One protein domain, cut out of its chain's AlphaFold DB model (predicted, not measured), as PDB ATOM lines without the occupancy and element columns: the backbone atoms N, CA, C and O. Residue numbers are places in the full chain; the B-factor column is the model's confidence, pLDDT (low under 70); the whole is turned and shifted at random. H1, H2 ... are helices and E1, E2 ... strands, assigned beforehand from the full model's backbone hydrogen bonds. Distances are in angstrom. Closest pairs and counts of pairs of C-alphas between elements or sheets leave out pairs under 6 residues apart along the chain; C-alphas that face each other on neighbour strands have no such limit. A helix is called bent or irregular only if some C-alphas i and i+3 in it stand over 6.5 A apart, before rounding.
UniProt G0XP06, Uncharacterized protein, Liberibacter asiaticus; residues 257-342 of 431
ATOM      1  N   GLN A 257     -13.509 -30.958  26.956       50.31
ATOM      2  CA  GLN A 257     -13.415 -29.942  28.001       50.31
ATOM      3  C   GLN A 257     -11.966 -29.852  28.497       50.31
ATOM      4  O   GLN A 257     -11.487 -30.728  29.218       50.31
ATOM      5  N   HIS A 258     -11.278 -28.765  28.145       46.06
ATOM      6  CA  HIS A 258     -10.208 -28.221  28.979       46.06
ATOM      7  C   HIS A 258     -10.843 -27.202  29.934       46.06
ATOM      8  O   HIS A 258     -10.925 -26.011  29.637       46.06
ATOM      9  N   GLU A 259     -11.381 -27.677  31.058       45.81
ATOM     10  CA  GLU A 259     -11.924 -26.804  32.099       45.81
ATOM     11  C   GLU A 259     -10.754 -26.228  32.918       45.81
ATOM     12  O   GLU A 259     -10.315 -26.814  33.899       45.81
ATOM     13  N   ASP A 260     -10.222 -25.070  32.517       45.00
ATOM     14  CA  ASP A 260      -9.054 -24.442  33.174       45.00
ATOM     15  C   ASP A 260      -9.379 -23.838  34.562       45.00
ATOM     16  O   ASP A 260      -8.544 -23.236  35.229       45.00
ATOM     17  N   THR A 261     -10.628 -23.963  35.019       46.22
ATOM     18  CA  THR A 261     -11.121 -23.295  36.237       46.22
ATOM     19  C   THR A 261     -11.505 -24.243  37.362       46.22
ATOM     20  O   THR A 261     -11.894 -23.793  38.442       46.22
ATOM     21  N   ARG A 262     -11.358 -25.559  37.181       48.78
ATOM     22  CA  ARG A 262     -11.580 -26.538  38.248       48.78
ATOM     23  C   ARG A 262     -10.529 -27.630  38.150       48.78
ATOM     24  O   ARG A 262     -10.123 -28.004  37.066       48.78
ATOM     25  N   ARG A 263     -10.102 -28.157  39.298       50.62
ATOM     26  CA  ARG A 263      -9.092 -29.224  39.462       50.62
ATOM     27  C   ARG A 263      -9.468 -30.576  38.809       50.62
ATOM     28  O   ARG A 263      -9.010 -31.615  39.274       50.62
ATOM     29  N   TYR A 264     -10.337 -30.597  37.804       52.41
ATOM     30  CA  TYR A 264     -10.768 -31.800  37.113       52.41
ATOM     31  C   TYR A 264      -9.865 -32.053  35.911       52.41
ATOM     32  O   TYR A 264      -9.594 -31.165  35.107       52.41
ATOM     33  N   ALA A 265      -9.373 -33.284  35.809       59.69
ATOM     34  CA  ALA A 265      -8.568 -33.715  34.681       59.69
ATOM     35  C   ALA A 265      -9.389 -33.671  33.384       59.69
ATOM     36  O   ALA A 265     -10.583 -33.983  33.384       59.69
ATOM     37  N   SER A 266      -8.734 -33.315  32.275       67.19
ATOM     38  CA  SER A 266      -9.345 -33.303  30.943       67.19
ATOM     39  C   SER A 266     -10.077 -34.620  30.678       67.19
ATOM     40  O   SER A 266      -9.540 -35.706  30.934       67.19
ATOM     41  N   SER A 267     -11.316 -34.524  30.194       72.75
ATOM     42  CA  SER A 267     -12.163 -35.691  29.968       72.75
ATOM     43  C   SER A 267     -12.978 -35.594  28.682       72.75
ATOM     44  O   SER A 267     -13.296 -34.511  28.194       72.75
ATOM     45  N   ILE A 268     -13.314 -36.763  28.144       80.44
ATOM     46  CA  ILE A 268     -14.300 -36.976  27.092       80.44
ATOM     47  C   ILE A 268     -15.540 -37.553  27.767       80.44
ATOM     48  O   ILE A 268     -15.463 -38.611  28.390       80.44
ATOM     49  N   SER A 269     -16.679 -36.874  27.649       82.38
ATOM     50  CA  SER A 269     -17.940 -37.289  28.273       82.38
ATOM     51  C   SER A 269     -18.913 -37.881  27.254       82.38
ATOM     52  O   SER A 269     -19.130 -37.303  26.192       82.38
ATOM     53  N   PHE A 270     -19.563 -38.988  27.613       81.25
ATOM     54  CA  PHE A 270     -20.629 -39.618  26.833       81.25
ATOM     55  C   PHE A 270     -21.966 -39.416  27.549       81.25
ATOM     56  O   PHE A 270     -22.114 -39.810  28.709       81.25
ATOM     57  N   LYS A 271     -22.940 -38.798  26.871       81.56
ATOM     58  CA  LYS A 271     -24.286 -38.530  27.407       81.56
ATOM     59  C   LYS A 271     -25.332 -39.450  26.776       81.56
ATOM     60  O   LYS A 271     -25.227 -39.784  25.601       81.56
ATOM     61  N   GLY A 272     -26.318 -39.859  27.571       74.50
ATOM     62  CA  GLY A 272     -27.482 -40.617  27.114       74.50
ATOM     63  C   GLY A 272     -28.551 -39.729  26.469       74.50
ATOM     64  O   GLY A 272     -28.430 -38.505  26.448       74.50
ATOM     65  N   ASN A 273     -29.627 -40.351  25.977       74.94
ATOM     66  CA  ASN A 273     -30.761 -39.660  25.335       74.94
ATOM     67  C   ASN A 273     -31.494 -38.683  26.274       74.94
ATOM     68  O   ASN A 273     -32.147 -37.754  25.816       74.94
ATOM     69  N   ASP A 274     -31.382 -38.898  27.583       76.12
ATOM     70  CA  ASP A 274     -31.894 -38.039  28.653       76.12
ATOM     71  C   ASP A 274     -30.931 -36.889  29.017       76.12
ATOM     72  O   ASP A 274     -31.197 -36.110  29.929       76.12
ATOM     73  N   GLY A 275     -29.786 -36.791  28.332       72.69
ATOM     74  CA  GLY A 275     -28.724 -35.829  28.609       72.69
ATOM     75  C   GLY A 275     -27.851 -36.177  29.820       72.69
ATOM     76  O   GLY A 275     -26.893 -35.448  30.098       72.69
ATOM     77  N   ALA A 276     -28.125 -37.277  30.531       80.19
ATOM     78  CA  ALA A 276     -27.349 -37.692  31.692       80.19
ATOM     79  C   ALA A 276     -26.004 -38.305  31.276       80.19
ATOM     80  O   ALA A 276     -25.894 -38.981  30.255       80.19
ATOM     81  N   LEU A 277     -24.965 -38.114  32.094       80.19
ATOM     82  CA  LEU A 277     -23.653 -38.730  31.870       80.19
ATOM     83  C   LEU A 277     -23.771 -40.259  31.999       80.19
ATOM     84  O   LEU A 277     -24.275 -40.752  33.008       80.19
ATOM     85  N   VAL A 278     -23.336 -41.008  30.987       86.25
ATOM     86  CA  VAL A 278     -23.388 -42.486  30.953       86.25
ATOM     87  C   VAL A 278     -22.005 -43.134  30.904       86.25
ATOM     88  O   VAL A 278     -21.860 -44.301  31.273       86.25
ATOM     89  N   GLY A 279     -20.984 -42.370  30.525       87.19
ATOM     90  CA  GLY A 279     -19.591 -42.794  30.557       87.19
ATOM     91  C   GLY A 279     -18.633 -41.627  30.363       87.19
ATOM     92  O   GLY A 279     -19.043 -40.542  29.943       87.19
ATOM     93  N   TRP A 280     -17.355 -41.857  30.650       85.44
ATOM     94  CA  TRP A 280     -16.292 -40.901  30.354       85.44
ATOM     95  C   TRP A 280     -14.957 -41.583  30.044       85.44
ATOM     96  O   TRP A 280     -14.747 -42.757  30.355       85.44
ATOM     97  N   ILE A 281     -14.043 -40.820  29.454       87.06
ATOM     98  CA  ILE A 281     -12.617 -41.132  29.371       87.06
ATOM     99  C   ILE A 281     -11.875 -39.958  30.005       87.06
ATOM    100  O   ILE A 281     -12.095 -38.819  29.602       87.06
ATOM    101  N   THR A 282     -11.019 -40.199  30.993       83.56
ATOM    102  CA  THR A 282     -10.330 -39.137  31.743       83.56
ATOM    103  C   THR A 282      -8.859 -39.467  31.979       83.56
ATOM    104  O   THR A 282      -8.473 -40.637  32.020       83.56
ATOM    105  N   ARG A 283      -8.028 -38.432  32.135       79.62
ATOM    106  CA  ARG A 283      -6.674 -38.576  32.687       79.62
ATOM    107  C   ARG A 283      -6.788 -38.848  34.190       79.62
ATOM    108  O   ARG A 283      -7.279 -38.011  34.937       79.62
ATOM    109  N   GLU A 284      -6.309 -39.998  34.644       75.19
ATOM    110  CA  GLU A 284      -6.266 -40.357  36.064       75.19
ATOM    111  C   GLU A 284      -4.823 -40.248  36.574       75.19
ATOM    112  O   GLU A 284      -3.880 -40.630  35.876       75.19
ATOM    113  N   ALA A 285      -4.650 -39.701  37.778       68.62
ATOM    114  CA  ALA A 285      -3.366 -39.625  38.462       68.62
ATOM    115  C   ALA A 285      -3.485 -40.302  39.833       68.62
ATOM    116  O   ALA A 285      -4.327 -39.915  40.644       68.62
ATOM    117  N   ILE A 286      -2.648 -41.308  40.089       66.25
ATOM    118  CA  ILE A 286      -2.510 -41.964  41.393       66.25
ATOM    119  C   ILE A 286      -1.041 -41.874  41.804       66.25
ATOM    120  O   ILE A 286      -0.192 -42.567  41.246       66.25
ATOM    121  N   GLY A 287      -0.735 -41.019  42.782       69.69
ATOM    122  CA  GLY A 287       0.655 -40.708  43.130       69.69
ATOM    123  C   GLY A 287       1.400 -40.132  41.921       69.69
ATOM    124  O   GLY A 287       0.913 -39.189  41.298       69.69
ATOM    125  N   ASP A 288       2.533 -40.738  41.566       68.56
ATOM    126  CA  ASP A 288       3.329 -40.358  40.389       68.56
ATOM    127  C   ASP A 288       2.841 -41.006  39.082       68.56
ATOM    128  O   ASP A 288       3.241 -40.593  37.991       68.56
ATOM    129  N   LEU A 289       1.961 -42.012  39.165       64.31
ATOM    130  CA  LEU A 289       1.436 -42.707  37.993       64.31
ATOM    131  C   LEU A 289       0.324 -41.882  37.356       64.31
ATOM    132  O   LEU A 289      -0.710 -41.606  37.969       64.31
ATOM    133  N   LYS A 290       0.529 -41.526  36.092       80.62
ATOM    134  CA  LYS A 290      -0.477 -40.904  35.233       80.62
ATOM    135  C   LYS A 290      -0.960 -41.938  34.227       80.62
ATOM    136  O   LYS A 290      -0.214 -42.833  33.841       80.62
ATOM    137  N   GLY A 291      -2.221 -41.843  33.831       82.56
ATOM    138  CA  GLY A 291      -2.809 -42.800  32.903       82.56
ATOM    139  C   GLY A 291      -4.135 -42.338  32.324       82.56
ATOM    140  O   GLY A 291      -4.650 -41.275  32.675       82.56
ATOM    141  N   LEU A 292      -4.675 -43.140  31.416       87.56
ATOM    142  CA  LEU A 292      -6.004 -42.986  30.844       87.56
ATOM    143  C   LEU A 292      -6.972 -43.944  31.538       87.56
ATOM    144  O   LEU A 292      -6.664 -45.119  31.718       87.56
ATOM    145  N   SER A 293      -8.153 -43.456  31.893       88.44
ATOM    146  CA  SER A 293      -9.178 -44.223  32.594       88.44
ATOM    147  C   SER A 293     -10.496 -44.133  31.843       88.44
ATOM    148  O   SER A 293     -10.900 -43.047  31.427       88.44
ATOM    149  N   ILE A 294     -11.154 -45.273  31.649       91.81
ATOM    150  CA  ILE A 294     -12.436 -45.396  30.953       91.81
ATOM    151  C   ILE A 294     -13.472 -45.859  31.969       91.81
ATOM    152  O   ILE A 294     -13.284 -46.888  32.622       91.81
ATOM    153  N   ALA A 295     -14.573 -45.118  32.088       89.62
ATOM    154  CA  ALA A 295     -15.652 -45.444  33.012       89.62
ATOM    155  C   ALA A 295     -17.006 -45.503  32.326       89.62
ATOM    156  O   ALA A 295     -17.311 -44.711  31.432       89.62
ATOM    157  N   THR A 296     -17.847 -46.397  32.826       89.62
ATOM    158  CA  THR A 296     -19.245 -46.530  32.422       89.62
ATOM    159  C   THR A 296     -20.131 -46.654  33.652       89.62
ATOM    160  O   THR A 296     -19.663 -46.982  34.748       89.62
ATOM    161  N   LYS A 297     -21.422 -46.352  33.498       88.25
ATOM    162  CA  LYS A 297     -22.397 -46.589  34.565       88.25
ATOM    163  C   LYS A 297     -22.506 -48.083  34.866       88.25
ATOM    164  O   LYS A 297     -22.742 -48.891  33.971       88.25
ATOM    165  N   ASN A 298     -22.367 -48.442  36.137       84.62
ATOM    166  CA  ASN A 298     -22.666 -49.778  36.631       84.62
ATOM    167  C   ASN A 298     -24.183 -49.958  36.854       84.62
ATOM    168  O   ASN A 298     -24.971 -49.027  36.682       84.62
ATOM    169  N   GLN A 299     -24.600 -51.146  37.299       82.94
ATOM    170  CA  GLN A 299     -26.012 -51.456  37.579       82.94
ATOM    171  C   GLN A 299     -26.650 -50.545  38.647       82.94
ATOM    172  O   GLN A 299     -27.863 -50.370  38.651       82.94
ATOM    173  N   SER A 300     -25.845 -49.928  39.522       82.44
ATOM    174  CA  SER A 300     -26.306 -48.951  40.523       82.44
ATOM    175  C   SER A 300     -26.396 -47.510  39.994       82.44
ATOM    176  O   SER A 300     -26.679 -46.592  40.756       82.44
ATOM    177  N   GLY A 301     -26.115 -47.287  38.705       80.56
ATOM    178  CA  GLY A 301     -26.126 -45.963  38.077       80.56
ATOM    179  C   GLY A 301     -24.896 -45.097  38.372       80.56
ATOM    180  O   GLY A 301     -24.830 -43.967  37.889       80.56
ATOM    181  N   SER A 302     -23.915 -45.617  39.118       86.12
ATOM    182  CA  SER A 302     -22.649 -44.937  39.423       86.12
ATOM    183  C   SER A 302     -21.622 -45.172  38.320       86.12
ATOM    184  O   SER A 302     -21.531 -46.275  37.785       86.12
ATOM    185  N   LEU A 303     -20.817 -44.158  37.998       84.88
ATOM    186  CA  LEU A 303     -19.684 -44.316  37.085       84.88
ATOM    187  C   LEU A 303     -18.566 -45.102  37.767       84.88
ATOM    188  O   LEU A 303     -18.121 -44.739  38.853       84.88
ATOM    189  N   VAL A 304     -18.110 -46.168  37.114       87.44
ATOM    190  CA  VAL A 304     -17.030 -47.023  37.610       87.44
ATOM    191  C   VAL A 304     -15.972 -47.177  36.529       87.44
ATOM    192  O   VAL A 304     -16.289 -47.542  35.396       87.44
ATOM    193  N   ASN A 305     -14.715 -46.912  36.890       87.44
ATOM    194  CA  ASN A 305     -13.568 -47.084  36.000       87.44
ATOM    195  C   ASN A 305     -13.371 -48.581  35.725       87.44
ATOM    196  O   ASN A 305     -13.003 -49.342  36.623       87.44
ATOM    197  N   SER A 306     -13.645 -49.004  34.495       86.75
ATOM    198  CA  SER A 306     -13.591 -50.402  34.070       86.75
ATOM    199  C   SER A 306     -12.284 -50.747  33.371       86.75
ATOM    200  O   SER A 306     -11.861 -51.896  33.445       86.75
ATOM    201  N   VAL A 307     -11.626 -49.771  32.742       90.38
ATOM    202  CA  VAL A 307     -10.320 -49.945  32.096       90.38
ATOM    203  C   VAL A 307      -9.402 -48.801  32.500       90.38
ATOM    204  O   VAL A 307      -9.812 -47.642  32.455       90.38
ATOM    205  N   LYS A 308      -8.161 -49.115  32.876       89.38
ATOM    206  CA  LYS A 308      -7.105 -48.128  33.132       89.38
ATOM    207  C   LYS A 308      -5.840 -48.497  32.368       89.38
ATOM    208  O   LYS A 308      -5.457 -49.662  32.365       89.38
ATOM    209  N   LEU A 309      -5.208 -47.506  31.753       88.56
ATOM    210  CA  LEU A 309      -3.970 -47.612  30.988       88.56
ATOM    211  C   LEU A 309      -2.964 -46.637  31.600       88.56
ATOM    212  O   LEU A 309      -3.108 -45.428  31.421       88.56
ATOM    213  N   TYR A 310      -1.994 -47.126  32.360       86.31
ATOM    214  CA  TYR A 310      -0.993 -46.265  32.992       86.31
ATOM    215  C   TYR A 310       0.218 -46.039  32.084       86.31
ATOM    216  O   TYR A 310       0.532 -46.850  31.215       86.31
ATOM    217  N   ASP A 311       0.927 -44.932  32.307       84.69
ATOM    218  CA  ASP A 311       2.112 -44.547  31.535       84.69
ATOM    219  C   ASP A 311       3.279 -45.547  31.714       84.69
ATOM    220  O   ASP A 311       4.160 -45.628  30.862       84.69
ATOM    221  N   ASN A 312       3.270 -46.359  32.779       84.38
ATOM    222  CA  ASN A 312       4.193 -47.486  32.959       84.38
ATOM    223  C   ASN A 312       3.806 -48.728  32.130       84.38
ATOM    224  O   ASN A 312       4.392 -49.783  32.337       84.38
ATOM    225  N   MET A 313       2.843 -48.594  31.213       81.88
ATOM    226  CA  MET A 313       2.279 -49.640  30.354       81.88
ATOM    227  C   MET A 313       1.435 -50.697  31.085       81.88
ATOM    228  O   MET A 313       1.025 -51.677  30.463       81.88
ATOM    229  N   ASP A 314       1.110 -50.498  32.367       86.12
ATOM    230  CA  ASP A 314       0.165 -51.379  33.052       86.12
ATOM    231  C   ASP A 314      -1.263 -51.158  32.532       86.12
ATOM    232  O   ASP A 314      -1.763 -50.030  32.457       86.12
ATOM    233  N   VAL A 315      -1.954 -52.260  32.246       87.00
ATOM    234  CA  VAL A 315      -3.366 -52.274  31.862       87.00
ATOM    235  C   VAL A 315      -4.170 -52.942  32.959       87.00
ATOM    236  O   VAL A 315      -3.941 -54.105  33.281       87.00
ATOM    237  N   TYR A 316      -5.156 -52.235  33.501       86.88
ATOM    238  CA  TYR A 316      -6.103 -52.780  34.467       86.88
ATOM    239  C   TYR A 316      -7.489 -52.896  33.853       86.88
ATOM    240  O   TYR A 316      -7.981 -51.946  33.248       86.88
ATOM    241  N   ILE A 317      -8.144 -54.031  34.076       87.19
ATOM    242  CA  ILE A 317      -9.540 -54.272  33.708       87.19
ATOM    243  C   ILE A 317     -10.296 -54.651  34.981       87.19
ATOM    244  O   ILE A 317      -9.891 -55.551  35.709       87.19
ATOM    245  N   GLN A 318     -11.373 -53.928  35.285       85.81
ATOM    246  CA  GLN A 318     -12.204 -54.111  36.485       85.81
ATOM    247  C   GLN A 318     -11.395 -54.143  37.798       85.81
ATOM    248  O   GLN A 318     -11.683 -54.907  38.716       85.81
ATOM    249  N   GLY A 319     -10.350 -53.314  37.887       82.06
ATOM    250  CA  GLY A 319      -9.475 -53.236  39.062       82.06
ATOM    251  C   GLY A 319      -8.421 -54.344  39.162       82.06
ATOM    252  O   GLY A 319      -7.588 -54.294  40.064       82.06
ATOM    253  N   GLN A 320      -8.396 -55.302  38.234       82.50
ATOM    254  CA  GLN A 320      -7.363 -56.333  38.154       82.50
ATOM    255  C   GLN A 320      -6.308 -55.956  37.116       82.50
ATOM    256  O   GLN A 320      -6.646 -55.513  36.020       82.50
ATOM    257  N   CYS A 321      -5.029 -56.132  37.457       84.00
ATOM    258  CA  CYS A 321      -3.928 -55.950  36.513       84.00
ATOM    259  C   CYS A 321      -4.005 -57.054  35.454       84.00
ATOM    260  O   CYS A 321      -3.836 -58.229  35.785       84.00
ATOM    261  N   PHE A 322      -4.287 -56.661  34.216       79.81
ATOM    262  CA  PHE A 322      -4.425 -57.540  33.062       79.81
ATOM    263  C   PHE A 322      -3.136 -57.624  32.243       79.81
ATOM    264  O   PHE A 322      -2.821 -58.690  31.754       79.81
ATOM    265  N   ILE A 323      -2.375 -56.538  32.099       81.25
ATOM    266  CA  ILE A 323      -1.025 -56.560  31.504       81.25
ATOM    267  C   ILE A 323      -0.125 -55.760  32.430       81.25
ATOM    268  O   ILE A 323      -0.513 -54.659  32.825       81.25
ATOM    269  N   ARG A 324       1.052 -56.285  32.781       82.62
ATOM    270  CA  ARG A 324       2.098 -55.467  33.397       82.62
ATOM    271  C   ARG A 324       2.982 -54.887  32.314       82.62
ATOM    272  O   ARG A 324       3.320 -55.577  31.360       82.62
ATOM    273  N   GLY A 325       3.451 -53.661  32.496       77.56
ATOM    274  CA  GLY A 325       4.366 -53.036  31.545       77.56
ATOM    275  C   GLY A 325       5.704 -53.756  31.374       77.56
ATOM    276  O   GLY A 325       6.414 -53.519  30.403       77.56
ATOM    277  N   THR A 326       6.057 -54.653  32.296       78.38
ATOM    278  CA  THR A 326       7.224 -55.538  32.170       78.38
ATOM    279  C   THR A 326       6.980 -56.757  31.283       78.38
ATOM    280  O   THR A 326       7.940 -57.441  30.936       78.38
ATOM    281  N   ASP A 327       5.727 -57.067  30.949       73.56
ATOM    282  CA  ASP A 327       5.383 -58.231  30.141       73.56
ATOM    283  C   ASP A 327       5.634 -57.896  28.666       73.56
ATOM    284  O   ASP A 327       5.023 -56.997  28.090       73.56
ATOM    285  N   THR A 328       6.549 -58.624  28.027       66.94
ATOM    286  CA  THR A 328       6.915 -58.415  26.616       66.94
ATOM    287  C   THR A 328       5.818 -58.836  25.633       66.94
ATOM    288  O   THR A 328       5.909 -58.541  24.439       66.94
ATOM    289  N   SER A 329       4.792 -59.551  26.106       71.38
ATOM    290  CA  SER A 329       3.763 -60.176  25.280       71.38
ATOM    291  C   SER A 329       2.526 -60.574  26.095       71.38
ATOM    292  O   SER A 329       2.625 -60.952  27.260       71.38
ATOM    293  N   ILE A 330       1.354 -60.624  25.448       68.50
ATOM    294  CA  ILE A 330       0.125 -61.211  26.019       68.50
ATOM    295  C   ILE A 330       0.312 -62.682  26.443       68.50
ATOM    296  O   ILE A 330      -0.362 -63.166  27.350       68.50
ATOM    297  N   PHE A 331       1.253 -63.400  25.821       72.12
ATOM    298  CA  PHE A 331       1.588 -64.775  26.194       72.12
ATOM    299  C   PHE A 331       2.317 -64.863  27.544       72.12
ATOM    300  O   PHE A 331       2.146 -65.859  28.249       72.12
ATOM    301  N   ASP A 332       3.070 -63.828  27.934       72.19
ATOM    302  CA  ASP A 332       3.756 -63.778  29.233       72.19
ATOM    303  C   ASP A 332       2.743 -63.635  30.377       72.19
ATOM    304  O   ASP A 332       2.837 -64.332  31.391       72.19
ATOM    305  N   GLU A 333       1.692 -62.837  30.168       70.06
ATOM    306  CA  GLU A 333       0.562 -62.729  31.094       70.06
ATOM    307  C   GLU A 333      -0.215 -64.051  31.205       70.06
ATOM    308  O   GLU A 333      -0.486 -64.528  32.311       70.06
ATOM    309  N   ILE A 334      -0.547 -64.683  30.070       73.12
ATOM    310  CA  ILE A 334      -1.227 -65.990  30.056       73.12
ATOM    311  C   ILE A 334      -0.402 -67.018  30.843       73.12
ATOM    312  O   ILE A 334      -0.949 -67.755  31.668       73.12
ATOM    313  N   LYS A 335       0.923 -67.038  30.647       74.88
ATOM    314  CA  LYS A 335       1.843 -67.897  31.402       74.88
ATOM    315  C   LYS A 335       1.794 -67.585  32.899       74.88
ATOM    316  O   LYS A 335       1.690 -68.512  33.701       74.88
ATOM    317  N   ARG A 336       1.821 -66.309  33.290       77.19
ATOM    318  CA  ARG A 336       1.767 -65.871  34.695       77.19
ATOM    319  C   ARG A 336       0.475 -66.299  35.396       77.19
ATOM    320  O   ARG A 336       0.535 -66.777  36.526       77.19
ATOM    321  N   GLN A 337      -0.669 -66.157  34.730       74.12
ATOM    322  CA  GLN A 337      -1.988 -66.498  35.279       74.12
ATOM    323  C   GLN A 337      -2.225 -68.014  35.335       74.12
ATOM    324  O   GLN A 337      -2.799 -68.519  36.300       74.12
ATOM    325  N   LEU A 338      -1.758 -68.765  34.330       77.44
ATOM    326  CA  LEU A 338      -1.980 -70.212  34.253       77.44
ATOM    327  C   LEU A 338      -0.941 -71.040  35.023       77.44
ATOM    328  O   LEU A 338      -1.273 -72.151  35.442       77.44
ATOM    329  N   LYS A 339       0.284 -70.535  35.256       77.69
ATOM    330  CA  LYS A 339       1.356 -71.275  35.964       77.69
ATOM    331  C   LYS A 339       0.889 -71.810  37.330       77.69
ATOM    332  O   LYS A 339       1.054 -73.009  37.546       77.69
ATOM    333  N   PRO A 340       0.245 -71.029  38.225       72.81
ATOM    334  CA  PRO A 340      -0.236 -71.541  39.514       72.81
ATOM    335  C   PRO A 340      -1.309 -72.632  39.384       72.81
ATOM    336  O   PRO A 340      -1.281 -73.613  40.123       72.81
ATOM    337  N   TYR A 341      -2.232 -72.490  38.428       74.25
ATOM    338  CA  TYR A 341      -3.297 -73.468  38.193       74.25
ATOM    339  C   TYR A 341      -2.739 -74.795  37.660       74.25
ATOM    340  O   TYR A 341      -3.051 -75.862  38.187       74.25
ATOM    341  N   ILE A 342      -1.849 -74.730  36.665       71.12
ATOM    342  CA  ILE A 342      -1.160 -75.905  36.113       71.12
ATOM    343  C   ILE A 342      -0.298 -76.575  37.193       71.12
ATOM    344  O   ILE A 342      -0.333 -77.797  37.331       71.12
TER     345      ILE A 342
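This is residues 257 to 342 of the 431 residues of an uncharacterized protein of Liberibacter asiaticus (UniProt G0XP06). This is one long, strongly twisted sheet of six strands, laid side by side in chain order like a ribbon, with helix H1 beyond its last strand, E6, at the far end from E1. The faces of the sheet are bare of helices, and residues 257 to 266 form a looped lead into E1. The printed part has 86 residues, with six named strands, E1 to E6, followed by one named helix; the sheet's order is E1, E2, E3, E4, E5, E6, all antiparallel, and the class is mixed, helices and strands. The whole is loose, with a radius of gyration of the C-alphas of 16.0 A, and elongated, spanning 49 by 30 by 18 A.

The strands form a meander, each the antiparallel neighbour of the one before, and each successive pair is a hairpin. E1, residues 267 to 271, is an edge strand beside E2, residues 277 to 286, at 162 degrees between directions; N 268 and O 281 are 2.8 A apart, within hydrogen-bond range. E2 bends by 64 degrees at residue 283. It pairs with E3, residues 289 to 297, at 161 degrees, with N 284 and O 291 at 2.9 A. E3 bends by 54 degrees at residue 292 and pairs with E4, residues 303 to 310, at 151 degrees, with N 294 and O 307 at 2.8 A. E4 bends by 58 degrees at residue 307 and pairs with E5, residues 315 to 317, at 159 degrees, with N 316 and O 308 at 2.8 A. The other edge strand, E6, residues 320 to 323, stands at 140 degrees to E5, with N 317 and O 320 at 2.9 A. E1 and E6 are apart. H1, residues 330 to 342, is on the sheet but only grazes it, with its residues 330 to 337; its closest C-alphas to E6 are those of Ile 323 and Glu 333, 6.4 A apart. In H1, 7 of 9 O i to N i+4 pairs are within hydrogen-bond range.

E1 begins at C-alpha 267, (-12.163, -35.691, 29.968). From first to last C-alpha, E2 is 23.4 A long, E3 24.4 A and E4 19.2 A. H1 measures 17.9 A and ends at C-alpha 342, (-1.160, -75.905, 36.113). It is irregular, but only just: C-alphas 337 and 340 are 6.8 A apart.

The two C-alphas farthest apart are those of Thr 261 and Ile 342, at 53.5 A. The printed part has no cut. The links between strands are tight, and the link from E6 to H1 is short. The mean pLDDT of the printed part is 76.8; it is under 70 at residues 257 to 266, 285 to 289, 328 and 330.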